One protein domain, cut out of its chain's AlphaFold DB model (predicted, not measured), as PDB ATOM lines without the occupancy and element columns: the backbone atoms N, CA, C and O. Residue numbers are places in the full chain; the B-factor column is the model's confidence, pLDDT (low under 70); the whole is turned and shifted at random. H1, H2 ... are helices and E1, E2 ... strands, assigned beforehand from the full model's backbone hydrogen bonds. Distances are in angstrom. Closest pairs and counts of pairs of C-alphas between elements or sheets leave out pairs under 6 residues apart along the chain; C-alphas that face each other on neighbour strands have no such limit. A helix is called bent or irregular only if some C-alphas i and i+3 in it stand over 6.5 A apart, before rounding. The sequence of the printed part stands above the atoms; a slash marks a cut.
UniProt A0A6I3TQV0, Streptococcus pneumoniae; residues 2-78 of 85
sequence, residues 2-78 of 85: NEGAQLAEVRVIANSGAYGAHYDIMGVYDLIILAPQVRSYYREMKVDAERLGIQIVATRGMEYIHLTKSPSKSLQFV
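What this domain is: This is residues 2 to 78 of the 85 residues of a protein of Streptococcus pneumoniae (UniProt A0A6I3TQV0). A two-strand ribbon, E1 beside E2, runs through the middle, with the kinked helix H2 along one side and an arc of short helices, H3, H4 and H1, on the other. From H1 a long stretch with no named element, residues 8 to 30, crosses to the H2 side before E1. The printed part has 77 residues, in the order H1 E1 H2 E2 H3 H4; the sheet, E1 then E2, is parallel and the class is mostly helix. It is compact, radius of gyration of the C-alphas 12.7 A, spanning 33 by 26 by 18 A.

How they stand to each other: Start at H1, residues 2 to 7; it touches H4, residues 71 to 78, closest at C-alphas Gly 4 and Pro 71, 4.5 A, only just about perpendicular at 72 degrees. E1, residues 31 to 34, and E2, residues 55 to 58, are parallel at 16 degrees; look for N 34 and O 57, 2.8 A. With H2, residues 36 to 52, they make a strand-helix-strand unit, two parallel strands joined through a helix, its crossover right-handed. The closest C-alphas of H2 and E2 are Arg 39 and Ala 58, 5.9 A. H3, residues 61 to 68, touches H4 only at the corner, Leu 67 to Ser 74, 4.7 A between C-alphas. Every O i to N i+4 pair is within hydrogen-bond range in H1, H3 and H4; H2 has 6 of 13, and 8 of 14 for i+3.

Where its parts are: Find C-alpha 2 at (11.760, 11.844, -1.085), where H1 begins. H2 covers 22.8 A and is irregular, C-alphas 37 and 40 being 7.7 A apart, with a kink of 67 degrees near residue 43. E1 covers 10.0 A, E2 10.5 A, H3 11.0 A; H4 ends at C-alpha 78, (8.373, 16.484, 8.546).

The domain as a whole: The farthest C-alphas, Leu 7 and Glu 44, are 34.8 A apart. The printed part has no cut; H1 to E1 is a long link. No printed residue is under 70 in pLDDT.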
ATOM      1  N   ASN A   2      12.578  12.510  -0.049       89.25
ATOM      2  CA  ASN A   2      11.760  11.844  -1.085       89.25
ATOM      3  C   ASN A   2      11.963  10.324  -1.145       89.25
ATOM      4  O   ASN A   2      10.994   9.581  -1.188       89.25
ATOM      5  N   GLU A   3      13.210   9.862  -1.039       89.19
ATOM      6  CA  GLU A   3      13.521   8.432  -0.930       89.19
ATOM      7  C   GLU A   3      12.849   7.774   0.289       89.19
ATOM      8  O   GLU A   3      12.245   6.716   0.178       89.19
ATOM      9  N   GLY A   4      12.890   8.432   1.450       86.81
ATOM     10  CA  GLY A   4      12.239   7.942   2.666       86.81
ATOM     11  C   GLY A   4      10.717   7.915   2.535       86.81
ATOM     12  O   GLY A   4      10.095   6.958   2.979       86.81
ATOM     13  N   ALA A   5      10.128   8.930   1.897       89.75
ATOM     14  CA  ALA A   5       8.695   8.991   1.619       89.75
ATOM     15  C   ALA A   5       8.255   7.853   0.689       89.75
ATOM     16  O   ALA A   5       7.261   7.192   0.967       89.75
ATOM     17  N   GLN A   6       9.036   7.571  -0.359       90.25
ATOM     18  CA  GLN A   6       8.777   6.468  -1.280       90.25
ATOM     19  C   GLN A   6       8.870   5.103  -0.582       90.25
ATOM     20  O   GLN A   6       7.975   4.282  -0.747       90.25
ATOM     21  N   LEU A   7       9.915   4.873   0.220       89.25
ATOM     22  CA  LEU A   7      10.102   3.620   0.964       89.25
ATOM     23  C   LEU A   7       9.021   3.385   2.027       89.25
ATOM     24  O   LEU A   7       8.701   2.239   2.324       89.25
ATOM     25  N   ALA A   8       8.490   4.457   2.614       88.12
ATOM     26  CA  ALA A   8       7.439   4.402   3.625       88.12
ATOM     27  C   ALA A   8       6.019   4.514   3.035       88.12
ATOM     28  O   ALA A   8       5.060   4.572   3.800       88.12
ATOM     29  N   GLU A   9       5.887   4.599   1.706       90.38
ATOM     30  CA  GLU A   9       4.619   4.807   0.988       90.38
ATOM     31  C   GLU A   9       3.815   6.024   1.496       90.38
ATOM     32  O   GLU A   9       2.583   6.057   1.485       90.38
ATOM     33  N   VAL A  10       4.526   7.069   1.929       89.31
ATOM     34  CA  VAL A  10       3.944   8.322   2.421       89.31
ATOM     35  C   VAL A  10       3.878   9.341   1.286       89.31
ATOM     36  O   VAL A  10       4.848   9.560   0.560       89.31
ATOM     37  N   ARG A  11       2.740  10.033   1.163       89.88
ATOM     38  CA  ARG A  11       2.515  11.097   0.170       89.88
ATOM     39  C   ARG A  11       3.194  12.412   0.575       89.88
ATOM     40  O   ARG A  11       2.523  13.401   0.842       89.88
ATOM     41  N   VAL A  12       4.523  12.411   0.632       89.88
ATOM     42  CA  VAL A  12       5.350  13.604   0.864       89.88
ATOM     43  C   VAL A  12       6.228  13.846  -0.358       89.88
ATOM     44  O   VAL A  12       6.942  12.949  -0.805       89.88
ATOM     45  N   ILE A  13       6.201  15.077  -0.875       91.94
ATOM     46  CA  ILE A  13       7.073  15.537  -1.957       91.94
ATOM     47  C   ILE A  13       7.889  16.717  -1.441       91.94
ATOM     48  O   ILE A  13       7.351  17.680  -0.905       91.94
ATOM     49  N   ALA A  14       9.205  16.623  -1.591       91.06
ATOM     50  CA  ALA A  14      10.158  17.654  -1.222       91.06
ATOM     51  C   ALA A  14      10.781  18.283  -2.462       91.06
ATOM     52  O   ALA A  14      11.299  17.570  -3.330       91.06
ATOM     53  N   ASN A  15      10.866  19.607  -2.459       91.44
ATOM     54  CA  ASN A  15      11.662  20.377  -3.401       91.44
ATOM     55  C   ASN A  15      12.673  21.240  -2.639       91.44
ATOM     56  O   ASN A  15      12.472  21.581  -1.474       91.44
ATOM     57  N   SER A  16      13.781  21.575  -3.296       87.44
ATOM     58  CA  SER A  16      14.774  22.518  -2.785       87.44
ATOM     59  C   SER A  16      14.822  23.753  -3.680       87.44
ATOM     60  O   SER A  16      14.627  23.671  -4.891       87.44
ATOM     61  N   GLY A  17      15.084  24.908  -3.075       86.38
ATOM     62  CA  GLY A  17      15.157  26.187  -3.771       86.38
ATOM     63  C   GLY A  17      16.029  27.183  -3.016       86.38
ATOM     64  O   GLY A  17      16.317  27.006  -1.830       86.38
ATOM     65  N   ALA A  18      16.470  28.227  -3.715       85.56
ATOM     66  CA  ALA A  18      17.222  29.316  -3.109       85.56
ATOM     67  C   ALA A  18      16.289  30.272  -2.350       85.56
ATOM     68  O   ALA A  18      15.180  30.581  -2.796       85.56
ATOM     69  N   TYR A  19      16.762  30.795  -1.217       80.38
ATOM     70  CA  TYR A  19      16.091  31.907  -0.548       80.38
ATOM     71  C   TYR A  19      16.040  33.126  -1.491       80.38
ATOM     72  O   TYR A  19      17.018  33.408  -2.177       80.38
ATOM     73  N   GLY A  20      14.908  33.832  -1.541       79.44
ATOM     74  CA  GLY A  20      14.649  34.931  -2.479       79.44
ATOM     75  C   GLY A  20      13.890  34.530  -3.750       79.44
ATOM     76  O   GLY A  20      13.176  35.358  -4.299       79.44
ATOM     77  N   ALA A  21      13.951  33.263  -4.175       78.75
ATOM     78  CA  ALA A  21      13.149  32.750  -5.297       78.75
ATOM     79  C   ALA A  21      11.789  32.177  -4.853       78.75
ATOM     80  O   ALA A  21      11.055  31.610  -5.656       78.75
ATOM     81  N   HIS A  22      11.476  32.266  -3.557       74.69
ATOM     82  CA  HIS A  22      10.346  31.563  -2.961       74.69
ATOM     83  C   HIS A  22       9.054  32.387  -2.903       74.69
ATOM     84  O   HIS A  22       8.014  31.795  -2.651       74.69
ATOM     85  N   TYR A  23       9.091  33.706  -3.125       73.12
ATOM     86  CA  TYR A  23       7.926  34.581  -2.919       73.12
ATOM     87  C   TYR A  23       6.696  34.147  -3.729       73.12
ATOM     88  O   TYR A  23       5.601  34.088  -3.181       73.12
ATOM     89  N   ASP A  24       6.891  33.736  -4.985       75.06
ATOM     90  CA  ASP A  24       5.788  33.331  -5.867       75.06
ATOM     91  C   ASP A  24       5.360  31.866  -5.683       75.06
ATOM     92  O   ASP A  24       4.269  31.476  -6.092       75.06
ATOM     93  N   ILE A  25       6.213  31.038  -5.072       80.31
ATOM     94  CA  ILE A  25       5.985  29.590  -4.933       80.31
ATOM     95  C   ILE A  25       5.666  29.171  -3.500       80.31
ATOM     96  O   ILE A  25       5.306  28.019  -3.281       80.31
ATOM     97  N   MET A  26       5.792  30.081  -2.527       82.62
ATOM     98  CA  MET A  26       5.621  29.786  -1.104       82.62
ATOM     99  C   MET A  26       4.253  29.149  -0.845       82.62
ATOM    100  O   MET A  26       4.189  28.094  -0.228       82.62
ATOM    101  N   GLY A  27       3.193  29.734  -1.413       84.62
ATOM    102  CA  GLY A  27       1.803  29.284  -1.266       84.62
ATOM    103  C   GLY A  27       1.486  27.890  -1.812       84.62
ATOM    104  O   GLY A  27       0.381  27.407  -1.603       84.62
ATOM    105  N   VAL A  28       2.419  27.246  -2.517       89.38
ATOM    106  CA  VAL A  28       2.247  25.881  -3.043       89.38
ATOM    107  C   VAL A  28       2.662  24.822  -2.011       89.38
ATOM    108  O   VAL A  28       2.334  23.650  -2.174       89.38
ATOM    109  N   TYR A  29       3.391  25.212  -0.963       91.38
ATOM    110  CA  TYR A  29       3.936  24.292   0.030       91.38
ATOM    111  C   TYR A  29       3.169  24.355   1.344       91.38
ATOM    112  O   TYR A  29       2.872  25.433   1.846       91.38
ATOM    113  N   ASP A  30       2.965  23.193   1.961       92.25
ATOM    114  CA  ASP A  30       2.362  23.094   3.291       92.25
ATOM    115  C   ASP A  30       3.369  23.359   4.429       92.25
ATOM    116  O   ASP A  30       3.019  23.852   5.505       92.25
ATOM    117  N   LEU A  31       4.644  23.025   4.189       92.44
ATOM    118  CA  LEU A  31       5.741  23.129   5.151       92.44
ATOM    119  C   LEU A  31       7.013  23.655   4.479       92.44
ATOM    120  O   LEU A  31       7.468  23.124   3.466       92.44
ATOM    121  N   ILE A  32       7.650  24.637   5.114       92.75
ATOM    122  CA  ILE A  32       8.945  25.191   4.708       92.75
ATOM    123  C   ILE A  32       9.995  24.900   5.778       92.75
ATOM    124  O   ILE A  32       9.836  25.250   6.947       92.75
ATOM    125  N   ILE A  33      11.112  24.303   5.356       92.88
ATOM    126  CA  ILE A  33      12.258  24.001   6.219       92.88
ATOM    127  C   ILE A  33      13.424  24.912   5.841       92.88
ATOM    128  O   ILE A  33      13.995  24.796   4.756       92.88
ATOM    129  N   LEU A  34      13.830  25.794   6.753       93.44
ATOM    130  CA  LEU A  34      14.984  26.663   6.555       93.44
ATOM    131  C   LEU A  34      16.285  25.966   6.929       93.44
ATOM    132  O   LEU A  34      16.468  25.487   8.056       93.44
ATOM    133  N   ALA A  35      17.218  25.974   5.978       92.56
ATOM    134  CA  ALA A  35      18.584  25.539   6.201       92.56
ATOM    135  C   ALA A  35      19.311  26.490   7.177       92.56
ATOM    136  O   ALA A  35      18.989  27.682   7.250       92.56
ATOM    137  N   PRO A  36      20.354  26.020   7.886       92.38
ATOM    138  CA  PRO A  36      21.014  26.800   8.935       92.38
ATOM    139  C   PRO A  36      21.588  28.139   8.455       92.38
ATOM    140  O   PRO A  36      21.645  29.087   9.237       92.38
ATOM    141  N   GLN A  37      21.995  28.207   7.182       91.06
ATOM    142  CA  GLN A  37      22.575  29.393   6.541       91.06
ATOM    143  C   GLN A  37      21.571  30.541   6.376       91.06
ATOM    144  O   GLN A  37      21.965  31.700   6.413       91.06
ATOM    145  N   VAL A  38      20.281  30.226   6.229       92.62
ATOM    146  CA  VAL A  38      19.200  31.202   5.998       92.62
ATOM    147  C   VAL A  38      18.294  31.359   7.223       92.62
ATOM    148  O   VAL A  38      17.235  31.975   7.159       92.62
ATOM    149  N   ARG A  39      18.715  30.843   8.385       91.81
ATOM    150  CA  ARG A  39      17.938  30.902   9.634       91.81
ATOM    151  C   ARG A  39      17.652  32.332  10.106       91.81
ATOM    152  O   ARG A  39      16.645  32.549  10.774       91.81
ATOM    153  N   SER A  40      18.514  33.300   9.784       92.31
ATOM    154  CA  SER A  40      18.307  34.716  10.135       92.31
ATOM    155  C   SER A  40      16.986  35.272   9.598       92.31
ATOM    156  O   SER A  40      16.393  36.135  10.237       92.31
ATOM    157  N   TYR A  41      16.498  34.725   8.483       91.88
ATOM    158  CA  TYR A  41      15.260  35.138   7.831       91.88
ATOM    159  C   TYR A  41      13.993  34.501   8.418       91.88
ATOM    160  O   TYR A  41      12.886  34.833   8.004       91.88
ATOM    161  N   TYR A  42      14.117  33.609   9.407       93.00
ATOM    162  CA  TYR A  42      12.975  32.879   9.967       93.00
ATOM    163  C   TYR A  42      11.857  33.798  10.468       93.00
ATOM    164  O   TYR A  42      10.689  33.524  10.227       93.00
ATOM    165  N   ARG A  43      12.200  34.891  11.162       92.88
ATOM    166  CA  ARG A  43      11.191  35.806  11.723       92.88
ATOM    167  C   ARG A  43      10.380  36.508  10.643       92.88
ATOM    168  O   ARG A  43       9.184  36.674  10.825       92.88
ATOM    169  N   GLU A  44      11.036  36.911   9.563       90.94
ATOM    170  CA  GLU A  44      10.397  37.577   8.430       90.94
ATOM    171  C   GLU A  44       9.491  36.593   7.688       90.94
ATOM    172  O   GLU A  44       8.285  36.805   7.619       90.94
ATOM    173  N   MET A  45      10.035  35.443   7.276       90.00
ATOM    174  CA  MET A  45       9.258  34.419   6.576       90.00
ATOM    175  C   MET A  45       8.098  33.869   7.398       90.00
ATOM    176  O   MET A  45       7.097  33.453   6.828       90.00
ATOM    177  N   LYS A  46       8.216  33.836   8.729       92.44
ATOM    178  CA  LYS A  46       7.132  33.372   9.595       92.44
ATOM    179  C   LYS A  46       5.890  34.247   9.471       92.44
ATOM    180  O   LYS A  46       4.795  33.703   9.473       92.44
ATOM    181  N   VAL A  47       6.049  35.559   9.302       92.06
ATOM    182  CA  VAL A  47       4.913  36.470   9.101       92.06
ATOM    183  C   VAL A  47       4.174  36.136   7.804       92.06
ATOM    184  O   VAL A  47       2.946  36.109   7.786       92.06
ATOM    185  N   ASP A  48       4.906  35.846   6.729       89.69
ATOM    186  CA  ASP A  48       4.302  35.496   5.441       89.69
ATOM    187  C   ASP A  48       3.716  34.078   5.442       89.69
ATOM    188  O   ASP A  48       2.609  33.867   4.948       89.69
ATOM    189  N   ALA A  49       4.396  33.126   6.081       90.50
ATOM    190  CA  ALA A  49       3.910  31.762   6.255       90.50
ATOM    191  C   ALA A  49       2.607  31.723   7.072       90.50
ATOM    192  O   ALA A  49       1.653  31.066   6.664       90.50
ATOM    193  N   GLU A  50       2.512  32.487   8.167       91.00
ATOM    194  CA  GLU A  50       1.291  32.596   8.981       91.00
ATOM    195  C   GLU A  50       0.107  33.157   8.181       91.00
ATOM    196  O   GLU A  50      -1.012  32.667   8.321       91.00
ATOM    197  N   ARG A  51       0.343  34.137   7.298       90.12
ATOM    198  CA  ARG A  51      -0.699  34.689   6.410       90.12
ATOM    199  C   ARG A  51      -1.222  33.671   5.402       90.12
ATOM    200  O   ARG A  51      -2.383  33.749   5.013       90.12
ATOM    201  N   LEU A  52      -0.364  32.751   4.972       89.31
ATOM    202  CA  LEU A  52      -0.675  31.723   3.981       89.31
ATOM    203  C   LEU A  52      -1.115  30.392   4.615       89.31
ATOM    204  O   LEU A  52      -1.496  29.479   3.891       89.31
ATOM    205  N   GLY A  53      -1.077  30.270   5.947       90.12
ATOM    206  CA  GLY A  53      -1.382  29.023   6.656       90.12
ATOM    207  C   GLY A  53      -0.295  27.948   6.532       90.12
ATOM    208  O   GLY A  53      -0.569  26.770   6.743       90.12
ATOM    209  N   ILE A  54       0.932  28.343   6.200       91.81
ATOM    210  CA  ILE A  54       2.068  27.454   5.950       91.81
ATOM    211  C   ILE A  54       2.833  27.229   7.252       91.81
ATOM    212  O   ILE A  54       3.136  28.173   7.987       91.81
ATOM    213  N   GLN A  55       3.212  25.984   7.529       92.44
ATOM    214  CA  GLN A  55       4.105  25.686   8.643       92.44
ATOM    215  C   GLN A  55       5.546  26.046   8.273       92.44
ATOM    216  O   GLN A  55       6.020  25.752   7.177       92.44
ATOM    217  N   ILE A  56       6.284  26.663   9.195       92.88
ATOM    218  CA  ILE A  56       7.691  26.999   8.967       92.88
ATOM    219  C   ILE A  56       8.565  26.583  10.141       92.88
ATOM    220  O   ILE A  56       8.313  26.915  11.303       92.88
ATOM    221  N   VAL A  57       9.655  25.897   9.816       94.06
ATOM    222  CA  VAL A  57      10.639  25.403  10.777       94.06
ATOM    223  C   VAL A  57      12.036  25.798  10.332       94.06
ATOM    224  O   VAL A  57      12.348  25.823   9.144       94.06
ATOM    225  N   ALA A  58      12.906  26.119  11.287       93.75
ATOM    226  CA  ALA A  58      14.296  26.435  10.999       93.75
ATOM    227  C   ALA A  58      15.227  25.465  11.710       93.75
ATOM    228  O   ALA A  58      15.107  25.238  12.911       93.75
ATOM    229  N   THR A  59      16.191  24.942  10.962       92.62
ATOM    230  CA  THR A  59      17.111  23.916  11.454       92.62
ATOM    231  C   THR A  59      18.411  24.508  11.996       92.62
ATOM    232  O   THR A  59      18.854  25.610  11.636       92.62
ATOM    233  N   ARG A  60      19.063  23.760  12.887       91.69
ATOM    234  CA  ARG A  60      20.427  24.041  13.367       91.69
ATOM    235  C   ARG A  60      21.463  23.240  12.574       91.69
ATOM    236  O   ARG A  60      21.136  22.250  11.937       91.69
ATOM    237  N   GLY A  61      22.732  23.662  12.630       91.12
ATOM    238  CA  GLY A  61      23.825  23.083  11.828       91.12
ATOM    239  C   GLY A  61      23.900  21.554  11.888       91.12
ATOM    240  O   GLY A  61      23.716  20.884  10.877       91.12
ATOM    241  N   MET A  62      24.113  21.002  13.086       90.75
ATOM    242  CA  MET A  62      24.214  19.548  13.277       90.75
ATOM    243  C   MET A  62      22.914  18.803  12.960       90.75
ATOM    244  O   MET A  62      22.951  17.723  12.382       90.75
ATOM    245  N   GLU A  63      21.770  19.389  13.309       91.44
ATOM    246  CA  GLU A  63      20.449  18.824  13.032       91.44
ATOM    247  C   GLU A  63      20.218  18.673  11.526       91.44
ATOM    248  O   GLU A  63      19.942  17.570  11.061       91.44
ATOM    249  N   TYR A  64      20.442  19.733  10.746       91.56
ATOM    250  CA  TYR A  64      20.289  19.704   9.293       91.56
ATOM    251  C   TYR A  64      21.172  18.631   8.646       91.56
ATOM    252  O   TYR A  64      20.702  17.867   7.808       91.56
ATOM    253  N   ILE A  65      22.433  18.509   9.077       90.94
ATOM    254  CA  ILE A  65      23.351  17.478   8.568       90.94
ATOM    255  C   ILE A  65      22.870  16.060   8.905       90.94
ATOM    256  O   ILE A  65      23.038  15.144   8.101       90.94
ATOM    257  N   HIS A  66      22.268  15.844  10.075       91.69
ATOM    258  CA  HIS A  66      21.687  14.541  10.405       91.69
ATOM    259  C   HIS A  66      20.461  14.220   9.546       91.69
ATOM    260  O   HIS A  66      20.302  13.069   9.135       91.69
ATOM    261  N   LEU A  67      19.629  15.220   9.245       91.00
ATOM    262  CA  LEU A  67      18.459  15.062   8.383       91.00
ATOM    263  C   LEU A  67      18.867  14.760   6.933       91.00
ATOM    264  O   LEU A  67      18.293  13.867   6.315       91.00
ATOM    265  N   THR A  68      19.895  15.421   6.392       87.50
ATOM    266  CA  THR A  68      20.346  15.165   5.010       87.50
ATOM    267  C   THR A  68      20.976  13.786   4.826       87.50
ATOM    268  O   THR A  68      20.900  13.228   3.736       87.50
ATOM    269  N   LYS A  69      21.560  13.209   5.883       91.44
ATOM    270  CA  LYS A  69      22.193  11.879   5.854       91.44
ATOM    271  C   LYS A  69      21.229  10.713   6.076       91.44
ATOM    272  O   LYS A  69      21.643   9.566   5.936       91.44
ATOM    273  N   SER A  70      19.981  10.967   6.469       92.50
ATOM    274  CA  SER A  70      19.028   9.905   6.795       92.50
ATOM    275  C   SER A  70      17.639  10.205   6.229       92.50
ATOM    276  O   SER A  70      16.900  11.016   6.796       92.50
ATOM    277  N   PRO A  71      17.239   9.516   5.142       89.56
ATOM    278  CA  PRO A  71      15.918   9.676   4.546       89.56
ATOM    279  C   PRO A  71      14.779   9.457   5.548       89.56
ATOM    280  O   PRO A  71      13.875  10.289   5.613       89.56
ATOM    281  N   SER A  72      14.861   8.421   6.387       89.75
ATOM    282  CA  SER A  72      13.848   8.121   7.409       89.75
ATOM    283  C   SER A  72      13.743   9.217   8.469       89.75
ATOM    284  O   SER A  72      12.639   9.663   8.764       89.75
ATOM    285  N   LYS A  73      14.875   9.726   8.985       91.69
ATOM    286  CA  LYS A  73      14.855  10.839   9.952       91.69
ATOM    287  C   LYS A  73      14.313  12.121   9.332       91.69
ATOM    288  O   LYS A  73      13.580  12.843   9.992       91.69
ATOM    289  N   SER A  74      14.642  12.397   8.069       91.38
ATOM    290  CA  SER A  74      14.099  13.565   7.367       91.38
ATOM    291  C   SER A  74      12.583  13.487   7.178       91.38
ATOM    292  O   SER A  74      11.904  14.492   7.351       91.38
ATOM    293  N   LEU A  75      12.051  12.297   6.877       90.94
ATOM    294  CA  LEU A  75      10.610  12.086   6.769       90.94
ATOM    295  C   LEU A  75       9.931  12.231   8.133       90.94
ATOM    296  O   LEU A  75       8.953  12.960   8.247       90.94
ATOM    297  N   GLN A  76      10.475  11.582   9.165       91.31
ATOM    298  CA  GLN A  76       9.961  11.685  10.529       91.31
ATOM    299  C   GLN A  76       9.914  13.142  10.997       91.31
ATOM    300  O   GLN A  76       8.890  13.586  11.502       91.31
ATOM    301  N   PHE A  77      10.982  13.902  10.750       92.44
ATOM    302  CA  PHE A  77      11.038  15.322  11.079       92.44
ATOM    303  C   PHE A  77       9.882  16.109  10.445       92.44
ATOM    304  O   PHE A  77       9.281  16.942  11.115       92.44
ATOM    305  N   VAL A  78       9.529  15.836   9.187       91.81
ATOM    306  CA  VAL A  78       8.373  16.484   8.546       91.81
ATOM    307  C   VAL A  78       7.056  16.067   9.182       91.81
ATOM    308  O   VAL A  78       6.243  16.933   9.478       91.81
TER     309      VAL A  78